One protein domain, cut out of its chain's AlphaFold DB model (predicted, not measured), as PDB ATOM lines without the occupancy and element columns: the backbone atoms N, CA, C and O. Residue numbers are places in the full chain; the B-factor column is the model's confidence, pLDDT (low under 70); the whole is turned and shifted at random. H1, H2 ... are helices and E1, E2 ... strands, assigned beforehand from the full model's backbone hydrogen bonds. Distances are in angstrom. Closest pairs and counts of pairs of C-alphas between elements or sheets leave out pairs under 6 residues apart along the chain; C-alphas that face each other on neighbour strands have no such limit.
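What this domain is: This is residues 62 to 155 of the 155 residues of an uncharacterized protein of Escherichia coli (UniProt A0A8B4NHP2). One long helix, H5, runs past a small body and sticks out beyond it with residues 140 to 154. In that body H2 and residues 124 to 132 of H5 pack on a small sheet of two parallel strands, E1 and E2, and the short helices H1, H3 and H4 sit around it. The printed part has 94 residues with five named helices and two named strands, in the order E1 H1 H2 E2 H3 H4 H5, and is mostly helix. It is only just compact, close to loose, with a radius of gyration of the C-alphas of 14.8 A, and it spans 54 by 29 by 17 A.

How they stand to each other: E1, residues 63 to 66, is the parallel neighbour of E2, residues 91 to 94, at 34 degrees, with N 66 and O 93 2.8 A apart, within hydrogen-bond range. H1, residues 72 to 75, and H2, residues 80 to 87, come between them in a strand-helix-strand unit, two parallel neighbour strands joined through helices, with a right-handed crossover. H1 touches no helix. The closest C-alphas of H2 and E2 are those of Tyr 85 and Val 91, 6.7 A apart. H3, residues 102 to 105, is close to but not clearly touching H5, residues 122 to 154; the closest C-alphas, of Met 105 and Ile 135, are 6.6 A apart. H4, residues 112 to 117, comes closest to E2 at the C-alphas of Thr 112 and Val 94, 5.9 A apart. With residues 129 to 136 alone, H5 touches H2, opposite ways at a steep tilt of 60 degrees; the closest C-alphas, of Leu 86 and Asn 132, are 5.7 A apart. Every O i to N i+4 pair is within hydrogen-bond range in H2, H4 and H5; H1 and H3 are too short for such a pair.

Where its parts are: E1 begins at C-alpha 63, (379.669, 160.919, 202.280). H2 is 10.5 A long. H5 runs 47.8 A, from C-alpha 122 at (376.527, 167.832, 195.538) to C-alpha 154 at (386.261, 121.174, 191.784).

The domain as a whole: The C-alphas farthest apart, of Asn 117 and Cys 155, are 54.9 A apart. The printed part has no cut and no long link, and no printed residue is under 70 in pLDDT.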
ATOM      1  N   HIS A  62     375.465 161.425 201.874       96.69
ATOM      2  CA  HIS A  62     376.268 161.784 200.698       96.69
ATOM      3  C   HIS A  62     377.716 161.279 200.790       96.69
ATOM      4  O   HIS A  62     378.335 160.930 199.785       96.69
ATOM      5  N   ILE A  63     378.273 161.267 202.004       96.25
ATOM      6  CA  ILE A  63     379.669 160.919 202.280       96.25
ATOM      7  C   ILE A  63     379.778 160.024 203.512       96.25
ATOM      8  O   ILE A  63     378.941 160.089 204.410       96.25
ATOM      9  N   GLY A  64     380.823 159.200 203.563       96.44
ATOM     10  CA  GLY A  64     381.057 158.268 204.665       96.44
ATOM     11  C   GLY A  64     382.540 158.046 204.919       96.44
ATOM     12  O   GLY A  64     383.326 157.901 203.987       96.44
ATOM     13  N   PHE A  65     382.949 158.009 206.186       96.06
ATOM     14  CA  PHE A  65     384.363 157.922 206.550       96.06
ATOM     15  C   PHE A  65     384.901 156.485 206.526       96.06
ATOM     16  O   PHE A  65     384.410 155.597 207.223       96.06
ATOM     17  N   VAL A  66     385.988 156.272 205.781       95.94
ATOM     18  CA  VAL A  66     386.784 155.039 205.757       95.94
ATOM     19  C   VAL A  66     388.232 155.384 206.113       95.94
ATOM     20  O   VAL A  66     389.120 155.499 205.270       95.94
ATOM     21  N   LEU A  67     388.468 155.569 207.411       94.44
ATOM     22  CA  LEU A  67     389.752 156.011 207.961       94.44
ATOM     23  C   LEU A  67     390.706 154.823 208.155       94.44
ATOM     24  O   LEU A  67     390.914 154.353 209.270       94.44
ATOM     25  N   ARG A  68     391.237 154.285 207.051       93.25
ATOM     26  CA  ARG A  68     392.203 153.176 207.063       93.25
ATOM     27  C   ARG A  68     393.617 153.660 206.768       93.25
ATOM     28  O   ARG A  68     393.829 154.370 205.786       93.25
ATOM     29  N   ASP A  69     394.569 153.203 207.578       94.56
ATOM     30  CA  ASP A  69     395.993 153.413 207.328       94.56
ATOM     31  C   ASP A  69     396.465 152.673 206.081       94.56
ATOM     32  O   ASP A  69     395.949 151.607 205.718       94.56
ATOM     33  N   ASP A  70     397.524 153.205 205.482       95.31
ATOM     34  CA  ASP A  70     398.217 152.567 204.378       95.31
ATOM     35  C   ASP A  70     399.137 151.427 204.853       95.31
ATOM     36  O   ASP A  70     400.358 151.551 204.933       95.31
ATOM     37  N   ILE A  71     398.527 150.292 205.193       94.69
ATOM     38  CA  ILE A  71     399.218 149.076 205.629       94.69
ATOM     39  C   ILE A  71     398.823 147.885 204.763       94.69
ATOM     40  O   ILE A  71     397.711 147.821 204.238       94.69
ATOM     41  N   ILE A  72     399.717 146.897 204.658       94.50
ATOM     42  CA  ILE A  72     399.540 145.754 203.751       94.50
ATOM     43  C   ILE A  72     398.194 145.044 203.937       94.50
ATOM     44  O   ILE A  72     397.527 144.739 202.955       94.50
ATOM     45  N   VAL A  73     397.743 144.870 205.184       93.31
ATOM     46  CA  VAL A  73     396.467 144.210 205.495       93.31
ATOM     47  C   VAL A  73     395.256 144.976 204.960       93.31
ATOM     48  O   VAL A  73     394.281 144.351 204.566       93.31
ATOM     49  N   ASN A  74     395.313 146.310 204.884       93.56
ATOM     50  CA  ASN A  74     394.244 147.125 204.302       93.56
ATOM     51  C   ASN A  74     394.278 147.096 202.770       93.56
ATOM     52  O   ASN A  74     393.217 147.071 202.145       93.56
ATOM     53  N   ARG A  75     395.475 147.020 202.174       93.50
ATOM     54  CA  ARG A  75     395.653 146.925 200.716       93.50
ATOM     55  C   ARG A  75     395.109 145.622 200.132       93.50
ATOM     56  O   ARG A  75     394.675 145.617 198.992       93.50
ATOM     57  N   VAL A  76     395.119 144.532 200.905       92.25
ATOM     58  CA  VAL A  76     394.651 143.202 200.460       92.25
ATOM     59  C   VAL A  76     393.296 142.795 201.057       92.25
ATOM     60  O   VAL A  76     392.857 141.661 200.882       92.25
ATOM     61  N   ALA A  77     392.632 143.688 201.795       90.81
ATOM     62  CA  ALA A  77     391.353 143.393 202.438       90.81
ATOM     63  C   ALA A  77     390.185 143.351 201.440       90.81
ATOM     64  O   ALA A  77     390.200 144.014 200.406       90.81
ATOM     65  N   CYS A  78     389.105 142.670 201.837       90.06
ATOM     66  CA  CYS A  78     387.761 142.888 201.301       90.06
ATOM     67  C   CYS A  78     386.997 143.840 202.252       90.06
ATOM     68  O   CYS A  78     386.512 143.405 203.301       90.06
ATOM     69  N   PRO A  79     386.958 145.158 201.979       89.06
ATOM     70  CA  PRO A  79     386.445 146.161 202.915       89.06
ATOM     71  C   PRO A  79     384.907 146.248 202.893       89.06
ATOM     72  O   PRO A  79     384.342 147.019 202.124       89.06
ATOM     73  N   THR A  80     384.221 145.524 203.782       91.88
ATOM     74  CA  THR A  80     382.740 145.488 203.833       91.88
ATOM     75  C   THR A  80     382.089 146.873 203.902       91.88
ATOM     76  O   THR A  80     381.238 147.176 203.077       91.88
ATOM     77  N   LYS A  81     382.556 147.757 204.794       92.56
ATOM     78  CA  LYS A  81     382.028 149.131 204.917       92.56
ATOM     79  C   LYS A  81     382.186 149.970 203.649       92.56
ATOM     80  O   LYS A  81     381.322 150.776 203.338       92.56
ATOM     81  N   LEU A  82     383.294 149.796 202.922       96.69
ATOM     82  CA  LEU A  82     383.482 150.504 201.657       96.69
ATOM     83  C   LEU A  82     382.452 150.012 200.639       96.69
ATOM     84  O   LEU A  82     381.820 150.831 199.989       96.69
ATOM     85  N   VAL A  83     382.247 148.695 200.548       96.19
ATOM     86  CA  VAL A  83     381.236 148.098 199.662       96.19
ATOM     87  C   VAL A  83     379.836 148.631 199.971       96.19
ATOM     88  O   VAL A  83     379.160 149.065 199.047       96.19
ATOM     89  N   GLU A  84     379.437 148.664 201.246       96.88
ATOM     90  CA  GLU A  84     378.140 149.208 201.687       96.88
ATOM     91  C   GLU A  84     377.976 150.679 201.279       96.88
ATOM     92  O   GLU A  84     376.917 151.073 200.793       96.88
ATOM     93  N   TYR A  85     379.032 151.486 201.420       97.94
ATOM     94  CA  TYR A  85     379.015 152.883 200.984       97.94
ATOM     95  C   TYR A  85     378.825 153.001 199.474       97.94
ATOM     96  O   TYR A  85     377.919 153.706 199.034       97.94
ATOM     97  N   LEU A  86     379.614 152.272 198.680       97.75
ATOM     98  CA  LEU A  86     379.498 152.329 197.222       97.75
ATOM     99  C   LEU A  86     378.117 151.851 196.745       97.75
ATOM    100  O   LEU A  86     377.573 152.405 195.795       97.75
ATOM    101  N   GLU A  87     377.548 150.842 197.407       97.38
ATOM    102  CA  GLU A  87     376.213 150.314 197.108       97.38
ATOM    103  C   GLU A  87     375.100 151.316 197.438       97.38
ATOM    104  O   GLU A  87     374.130 151.427 196.691       97.38
ATOM    105  N   CYS A  88     375.251 152.076 198.524       98.19
ATOM    106  CA  CYS A  88     374.280 153.085 198.949       98.19
ATOM    107  C   CYS A  88     374.474 154.455 198.277       98.19
ATOM    108  O   CYS A  88     373.739 155.382 198.594       98.19
ATOM    109  N   GLY A  89     375.440 154.602 197.361       98.00
ATOM    110  CA  GLY A  89     375.749 155.887 196.721       98.00
ATOM    111  C   GLY A  89     376.531 156.863 197.609       98.00
ATOM    112  O   GLY A  89     376.672 158.033 197.270       98.00
ATOM    113  N   VAL A  90     377.082 156.383 198.722       98.31
ATOM    114  CA  VAL A  90     377.890 157.169 199.653       98.31
ATOM    115  C   VAL A  90     379.320 157.275 199.125       98.31
ATOM    116  O   VAL A  90     379.999 156.268 198.898       98.31
ATOM    117  N   VAL A  91     379.821 158.501 198.967       98.44
ATOM    118  CA  VAL A  91     381.204 158.731 198.533       98.44
ATOM    119  C   VAL A  91     382.162 158.558 199.721       98.44
ATOM    120  O   VAL A  91     382.009 159.229 200.748       98.44
ATOM    121  N   PRO A  92     383.174 157.679 199.621       98.12
ATOM    122  CA  PRO A  92     384.074 157.410 200.733       98.12
ATOM    123  C   PRO A  92     385.054 158.567 200.956       98.12
ATOM    124  O   PRO A  92     385.764 158.985 200.038       98.12
ATOM    125  N   VAL A  93     385.144 159.027 202.203       97.19
ATOM    126  CA  VAL A  93     386.196 159.924 202.689       97.19
ATOM    127  C   VAL A  93     387.300 159.087 203.330       97.19
ATOM    128  O   VAL A  93     387.053 158.391 204.316       97.19
ATOM    129  N   VAL A  94     388.512 159.129 202.785       96.88
ATOM    130  CA  VAL A  94     389.596 158.194 203.117       96.88
ATOM    131  C   VAL A  94     390.819 158.879 203.723       96.88
ATOM    132  O   VAL A  94     391.145 160.022 203.394       96.88
ATOM    133  N   LEU A  95     391.529 158.151 204.590       95.19
ATOM    134  CA  LEU A  95     392.909 158.496 204.963       95.19
ATOM    135  C   LEU A  95     393.879 158.077 203.857       95.19
ATOM    136  O   LEU A  95     394.620 158.899 203.334       95.19
ATOM    137  N   SER A  96     393.826 156.802 203.473       95.94
ATOM    138  CA  SER A  96     394.543 156.256 202.326       95.94
ATOM    139  C   SER A  96     393.550 155.686 201.317       95.94
ATOM    140  O   SER A  96     392.623 154.975 201.715       95.94
ATOM    141  N   PRO A  97     393.745 155.933 200.012       96.44
ATOM    142  CA  PRO A  97     392.902 155.345 198.984       96.44
ATOM    143  C   PRO A  97     393.253 153.884 198.678       96.44
ATOM    144  O   PRO A  97     392.534 153.214 197.942       96.44
ATOM    145  N   LEU A  98     394.355 153.364 199.227       96.56
ATOM    146  CA  LEU A  98     394.847 152.010 198.972       96.56
ATOM    147  C   LEU A  98     394.058 150.966 199.784       96.56
ATOM    148  O   LEU A  98     394.574 150.373 200.732       96.56
ATOM    149  N   ILE A  99     392.792 150.751 199.418       95.38
ATOM    150  CA  ILE A  99     391.872 149.849 200.121       95.38
ATOM    151  C   ILE A  99     391.415 148.717 199.196       95.38
ATOM    152  O   ILE A  99     390.593 148.922 198.299       95.38
ATOM    153  N   GLY A 100     391.903 147.505 199.467       92.75
ATOM    154  CA  GLY A 100     391.588 146.317 198.674       92.75
ATOM    155  C   GLY A 100     391.841 146.508 197.175       92.75
ATOM    156  O   GLY A 100     392.655 147.326 196.741       92.75
ATOM    157  N   ASP A 101     391.054 145.800 196.368       94.00
ATOM    158  CA  ASP A 101     391.098 145.911 194.909       94.00
ATOM    159  C   ASP A 101     390.569 147.258 194.387       94.00
ATOM    160  O   ASP A 101     390.902 147.652 193.265       94.00
ATOM    161  N   PHE A 102     389.758 147.979 195.172       95.62
ATOM    162  CA  PHE A 102     388.999 149.144 194.703       95.62
ATOM    163  C   PHE A 102     389.896 150.244 194.149       95.62
ATOM    164  O   PHE A 102     389.558 150.826 193.117       95.62
ATOM    165  N   TYR A 103     391.061 150.473 194.766       95.12
ATOM    166  CA  TYR A 103     392.032 151.448 194.272       95.12
ATOM    167  C   TYR A 103     392.448 151.167 192.828       95.12
ATOM    168  O   TYR A 103     392.358 152.037 191.966       95.12
ATOM    169  N   SER A 104     392.845 149.922 192.547       95.19
ATOM    170  CA  SER A 104     393.258 149.496 191.205       95.19
ATOM    171  C   SER A 104     392.109 149.521 190.196       95.19
ATOM    172  O   SER A 104     392.333 149.690 189.000       95.19
ATOM    173  N   MET A 105     390.873 149.382 190.679       95.94
ATOM    174  CA  MET A 105     389.668 149.488 189.861       95.94
ATOM    175  C   MET A 105     389.247 150.938 189.608       95.94
ATOM    176  O   MET A 105     388.344 151.168 188.811       95.94
ATOM    177  N   GLY A 106     389.894 151.911 190.254       97.25
ATOM    178  CA  GLY A 106     389.650 153.328 190.026       97.25
ATOM    179  C   GLY A 106     388.366 153.843 190.664       97.25
ATOM    180  O   GLY A 106     387.723 154.710 190.079       97.25
ATOM    181  N   TYR A 107     387.967 153.328 191.832       98.25
ATOM    182  CA  TYR A 107     386.905 153.977 192.608       98.25
ATOM    183  C   TYR A 107     387.279 155.432 192.933       98.25
ATOM    184  O   TYR A 107     388.448 155.776 193.111       98.25
ATOM    185  N   GLN A 108     386.269 156.285 193.009       98.44
ATOM    186  CA  GLN A 108     386.393 157.678 193.391       98.44
ATOM    187  C   GLN A 108     386.174 157.846 194.893       98.44
ATOM    188  O   GLN A 108     385.321 157.203 195.509       98.44
ATOM    189  N   TYR A 109     386.970 158.727 195.478       98.12
ATOM    190  CA  TYR A 109     387.023 159.001 196.905       98.12
ATOM    191  C   TYR A 109     387.387 160.463 197.132       98.12
ATOM    192  O   TYR A 109     387.809 161.168 196.215       98.12
ATOM    193  N   ILE A 110     387.238 160.895 198.376       96.88
ATOM    194  CA  ILE A 110     387.688 162.194 198.865       96.88
ATOM    195  C   ILE A 110     388.731 161.918 199.939       96.88
ATOM    196  O   ILE A 110     388.487 161.108 200.826       96.88
ATOM    197  N   THR A 111     389.896 162.549 199.900       95.56
ATOM    198  CA  THR A 111     390.827 162.446 201.033       95.56
ATOM    199  C   THR A 111     390.367 163.337 202.186       95.56
ATOM    200  O   THR A 111     389.697 164.350 201.985       95.56
ATOM    201  N   THR A 112     390.729 162.990 203.419       91.88
ATOM    202  CA  THR A 112     390.465 163.868 204.580       91.88
ATOM    203  C   THR A 112     391.039 165.282 204.398       91.88
ATOM    204  O   THR A 112     390.393 166.253 204.783       91.88
ATOM    205  N   GLU A 113     392.197 165.407 203.742       90.06
ATOM    206  CA  GLU A 113     392.810 166.689 203.380       90.06
ATOM    207  C   GLU A 113     391.957 167.472 202.374       90.06
ATOM    208  O   GLU A 113     391.675 168.650 202.577       90.06
ATOM    209  N   GLU A 114     391.494 166.820 201.306       91.06
ATOM    210  CA  GLU A 114     390.589 167.446 200.342       91.06
ATOM    211  C   GLU A 114     389.300 167.914 201.020       91.06
ATOM    212  O   GLU A 114     388.851 169.031 200.791       91.06
ATOM    213  N   MET A 115     388.704 167.089 201.878       89.12
ATOM    214  CA  MET A 115     387.491 167.467 202.597       89.12
ATOM    215  C   MET A 115     387.691 168.704 203.485       89.12
ATOM    216  O   MET A 115     386.780 169.522 203.590       89.12
ATOM    217  N   ALA A 116     388.866 168.850 204.104       84.75
ATOM    218  CA  ALA A 116     389.193 170.006 204.935       84.75
ATOM    219  C   ALA A 116     389.468 171.277 204.110       84.75
ATOM    220  O   ALA A 116     389.131 172.376 204.546       84.75
ATOM    221  N   ASN A 117     390.056 171.135 202.918       83.31
ATOM    222  CA  ASN A 117     390.622 172.260 202.169       83.31
ATOM    223  C   ASN A 117     389.802 172.708 200.950       83.31
ATOM    224  O   ASN A 117     390.044 173.797 200.428       83.31
ATOM    225  N   ARG A 118     388.846 171.904 200.461       82.75
ATOM    226  CA  ARG A 118     388.014 172.272 199.305       82.75
ATOM    227  C   ARG A 118     386.522 172.157 199.571       82.75
ATOM    228  O   ARG A 118     386.028 171.257 200.243       82.75
ATOM    229  N   SER A 119     385.774 173.047 198.927       81.81
ATOM    230  CA  SER A 119     384.329 172.903 198.834       81.81
ATOM    231  C   SER A 119     383.984 171.824 197.810       81.81
ATOM    232  O   SER A 119     384.313 171.948 196.634       81.81
ATOM    233  N   ILE A 120     383.314 170.773 198.267       86.56
ATOM    234  CA  ILE A 120     382.791 169.702 197.414       86.56
ATOM    235  C   ILE A 120     381.320 169.998 197.126       86.56
ATOM    236  O   ILE A 120     380.576 170.316 198.062       86.56
ATOM    237  N   SER A 121     380.931 169.956 195.851       91.25
ATOM    238  CA  SER A 121     379.553 170.194 195.415       91.25
ATOM    239  C   SER A 121     378.741 168.896 195.418       91.25
ATOM    240  O   SER A 121     379.291 167.817 195.204       91.25
ATOM    241  N   LEU A 122     377.423 168.995 195.623       91.44
ATOM    242  CA  LEU A 122     376.527 167.832 195.538       91.44
ATOM    243  C   LEU A 122     376.579 167.176 194.152       91.44
ATOM    244  O   LEU A 122     376.628 165.956 194.056       91.44
ATOM    245  N   LEU A 123     376.681 167.978 193.089       95.62
ATOM    246  CA  LEU A 123     376.795 167.474 191.720       95.62
ATOM    247  C   LEU A 123     378.061 166.626 191.510       95.62
ATOM    248  O   LEU A 123     378.040 165.655 190.755       95.62
ATOM    249  N   ASP A 124     379.176 166.988 192.146       96.00
ATOM    250  CA  ASP A 124     380.398 166.182 192.068       96.00
ATOM    251  C   ASP A 124     380.240 164.876 192.848       96.00
ATOM    252  O   ASP A 124     380.628 163.823 192.344       96.00
ATOM    253  N   LEU A 125     379.600 164.916 194.022       96.75
ATOM    254  CA  LEU A 125     379.302 163.714 194.806       96.75
ATOM    255  C   LEU A 125     378.404 162.739 194.039       96.75
ATOM    256  O   LEU A 125     378.697 161.548 194.008       96.75
ATOM    257  N   GLU A 126     377.371 163.232 193.356       97.56
ATOM    258  CA  GLU A 126     376.484 162.414 192.520       97.56
ATOM    259  C   GLU A 126     377.242 161.719 191.382       97.56
ATOM    260  O   GLU A 126     377.059 160.523 191.140       97.56
ATOM    261  N   LYS A 127     378.147 162.438 190.702       98.31
ATOM    262  CA  LYS A 127     379.003 161.852 189.656       98.31
ATOM    263  C   LYS A 127     379.924 160.777 190.226       98.31
ATOM    264  O   LYS A 127     380.071 159.717 189.617       98.31
ATOM    265  N   MET A 128     380.514 161.032 191.395       98.50
ATOM    266  CA  MET A 128     381.390 160.080 192.076       98.50
ATOM    267  C   MET A 128     380.643 158.826 192.519       98.50
ATOM    268  O   MET A 128     381.125 157.716 192.297       98.50
ATOM    269  N   ALA A 129     379.449 158.986 193.084       98.56
ATOM    270  CA  ALA A 129     378.577 157.886 193.466       98.56
ATOM    271  C   ALA A 129     378.185 157.029 192.251       98.56
ATOM    272  O   ALA A 129     378.317 155.804 192.287       98.56
ATOM    273  N   ALA A 130     377.791 157.664 191.142       98.44
ATOM    274  CA  ALA A 130     377.445 156.967 189.906       98.44
ATOM    275  C   ALA A 130     378.630 156.169 189.334       98.44
ATOM    276  O   ALA A 130     378.465 155.013 188.940       98.44
ATOM    277  N   HIS A 131     379.832 156.752 189.325       98.62
ATOM    278  CA  HIS A 131     381.058 156.056 188.922       98.62
ATOM    279  C   HIS A 131     381.366 154.871 189.845       98.62
ATOM    280  O   HIS A 131     381.616 153.755 189.390       98.62
ATOM    281  N   ASN A 132     381.287 155.076 191.157       98.50
ATOM    282  CA  ASN A 132     381.543 154.035 192.146       98.50
ATOM    283  C   ASN A 132     380.590 152.845 192.029       98.50
ATOM    284  O   ASN A 132     381.022 151.699 192.172       98.50
ATOM    285  N   LEU A 133     379.325 153.088 191.693       98.06
ATOM    286  CA  LEU A 133     378.360 152.025 191.431       98.06
ATOM    287  C   LEU A 133     378.759 151.169 190.212       98.06
ATOM    288  O   LEU A 133     378.590 149.945 190.220       98.06
ATOM    289  N   GLN A 134     379.354 151.776 189.177       98.25
ATOM    290  CA  GLN A 134     379.898 151.044 188.024       98.25
ATOM    291  C   GLN A 134     381.107 150.182 188.417       98.25
ATOM    292  O   GLN A 134     381.223 149.029 187.976       98.25
ATOM    293  N   ILE A 135     381.984 150.706 189.279       97.88
ATOM    294  CA  ILE A 135     383.117 149.955 189.833       97.88
ATOM    295  C   ILE A 135     382.625 148.764 190.655       97.88
ATOM    296  O   ILE A 135     383.080 147.638 190.434       97.88
ATOM    297  N   LEU A 136     381.645 148.971 191.538       96.69
ATOM    298  CA  LEU A 136     381.057 147.910 192.350       96.69
ATOM    299  C   LEU A 136     380.404 146.824 191.481       96.69
ATOM    300  O   LEU A 136     380.649 145.634 191.686       96.69
ATOM    301  N   THR A 137     379.654 147.217 190.452       96.88
ATOM    302  CA  THR A 137     379.056 146.280 189.487       96.88
ATOM    303  C   THR A 137     380.132 145.432 188.799       96.88
ATOM    304  O   THR A 137     379.976 144.223 188.608       96.88
ATOM    305  N   SER A 138     381.253 146.051 188.428       96.25
ATOM    306  CA  SER A 138     382.386 145.362 187.802       96.25
ATOM    307  C   SER A 138     383.070 144.392 188.768       96.25
ATOM    308  O   SER A 138     383.434 143.281 188.376       96.25
ATOM    309  N   TYR A 139     383.192 144.776 190.040       94.75
ATOM    310  CA  TYR A 139     383.723 143.928 191.105       94.75
ATOM    311  C   TYR A 139     382.846 142.689 191.316       94.75
ATOM    312  O   TYR A 139     383.337 141.565 191.252       94.75
ATOM    313  N   GLN A 140     381.529 142.871 191.445       94.44
ATOM    314  CA  GLN A 140     380.571 141.771 191.598       94.44
ATOM    315  C   GLN A 140     380.615 140.795 190.411       94.44
ATOM    316  O   GLN A 140     380.619 139.579 190.611       94.44
ATOM    317  N   LYS A 141     380.727 141.304 189.175       95.69
ATOM    318  CA  LYS A 141     380.891 140.468 187.971       95.69
ATOM    319  C   LYS A 141     382.173 139.632 188.013       95.69
ATOM    320  O   LYS A 141     382.126 138.448 187.677       95.69
ATOM    321  N   ARG A 142     383.304 140.222 188.428       93.75
ATOM    322  CA  ARG A 142     384.583 139.504 188.594       93.75
ATOM    323  C   ARG A 142     384.455 138.390 189.630       93.75
ATOM    324  O   ARG A 142     384.830 137.259 189.339       93.75
ATOM    325  N   THR A 143     383.868 138.693 190.786       91.56
ATOM    326  CA  THR A 143     383.651 137.723 191.868       91.56
ATOM    327  C   THR A 143     382.770 136.563 191.414       91.56
ATOM    328  O   THR A 143     383.124 135.404 191.616       91.56
ATOM    329  N   TYR A 144     381.663 136.854 190.730       95.00
ATOM    330  CA  TYR A 144     380.762 135.829 190.206       95.00
ATOM    331  C   TYR A 144     381.434 134.929 189.160       95.00
ATOM    332  O   TYR A 144     381.261 133.710 189.174       95.00
ATOM    333  N   LYS A 145     382.233 135.515 188.258       95.69
ATOM    334  CA  LYS A 145     383.008 134.757 187.269       95.69
ATOM    335  C   LYS A 145     384.032 133.841 187.948       95.69
ATOM    336  O   LYS A 145     384.035 132.646 187.667       95.69
ATOM    337  N   ALA A 146     384.836 134.378 188.865       92.94
ATOM    338  CA  ALA A 146     385.848 133.612 189.591       92.94
ATOM    339  C   ALA A 146     385.225 132.465 190.406       92.94
ATOM    340  O   ALA A 146     385.746 131.354 190.415       92.94
ATOM    341  N   GLN A 147     384.068 132.703 191.032       95.31
ATOM    342  CA  GLN A 147     383.317 131.668 191.741       95.31
ATOM    343  C   GLN A 147     382.905 130.521 190.806       95.31
ATOM    344  O   GLN A 147     383.088 129.356 191.152       95.31
ATOM    345  N   LYS A 148     382.367 130.833 189.619       96.12
ATOM    346  CA  LYS A 148     381.991 129.816 188.625       96.12
ATOM    347  C   LYS A 148     383.184 128.999 188.141       96.12
ATOM    348  O   LYS A 148     383.071 127.782 188.033       96.12
ATOM    349  N   GLU A 149     384.300 129.660 187.851       96.44
ATOM    350  CA  GLU A 149     385.533 129.004 187.402       96.44
ATOM    351  C   GLU A 149     386.088 128.064 188.477       96.44
ATOM    352  O   GLU A 149     386.464 126.938 188.161       96.44
ATOM    353  N   LEU A 150     386.066 128.484 189.746       95.75
ATOM    354  CA  LEU A 150     386.488 127.648 190.868       95.75
ATOM    355  C   LEU A 150     385.597 126.408 191.030       95.75
ATOM    356  O   LEU A 150     386.112 125.305 191.178       95.75
ATOM    357  N   ILE A 151     384.269 126.568 190.968       96.12
ATOM    358  CA  ILE A 151     383.331 125.436 191.054       96.12
ATOM    359  C   ILE A 151     383.587 124.436 189.919       96.12
ATOM    360  O   ILE A 151     383.636 123.237 190.170       96.12
ATOM    361  N   ALA A 152     383.815 124.915 188.693       95.56
ATOM    362  CA  ALA A 152     384.082 124.058 187.537       95.56
ATOM    363  C   ALA A 152     385.410 123.280 187.618       95.56
ATOM    364  O   ALA A 152     385.559 122.290 186.917       95.56
ATOM    365  N   GLN A 153     386.374 123.721 188.433       94.81
ATOM    366  CA  GLN A 153     387.629 122.990 188.672       94.81
ATOM    367  C   GLN A 153     387.512 121.943 189.788       94.81
ATOM    368  O   GLN A 153     388.372 121.071 189.899       94.81
ATOM    369  N   LEU A 154     386.493 122.061 190.642       90.75
ATOM    370  CA  LEU A 154     386.261 121.174 191.784       90.75
ATOM    371  C   LEU A 154     385.253 120.054 191.481       90.75
ATOM    372  O   LEU A 154     385.168 119.104 192.259       90.75
ATOM    373  N   CYS A 155     384.480 120.181 190.399       73.62
ATOM    374  CA  CYS A 155     383.552 119.170 189.883       73.62
ATOM    375  C   CYS A 155     384.178 118.397 188.721       73.62
ATOM    376  O   CYS A 155     383.944 117.171 188.662       73.62
TER     377      CYS A 155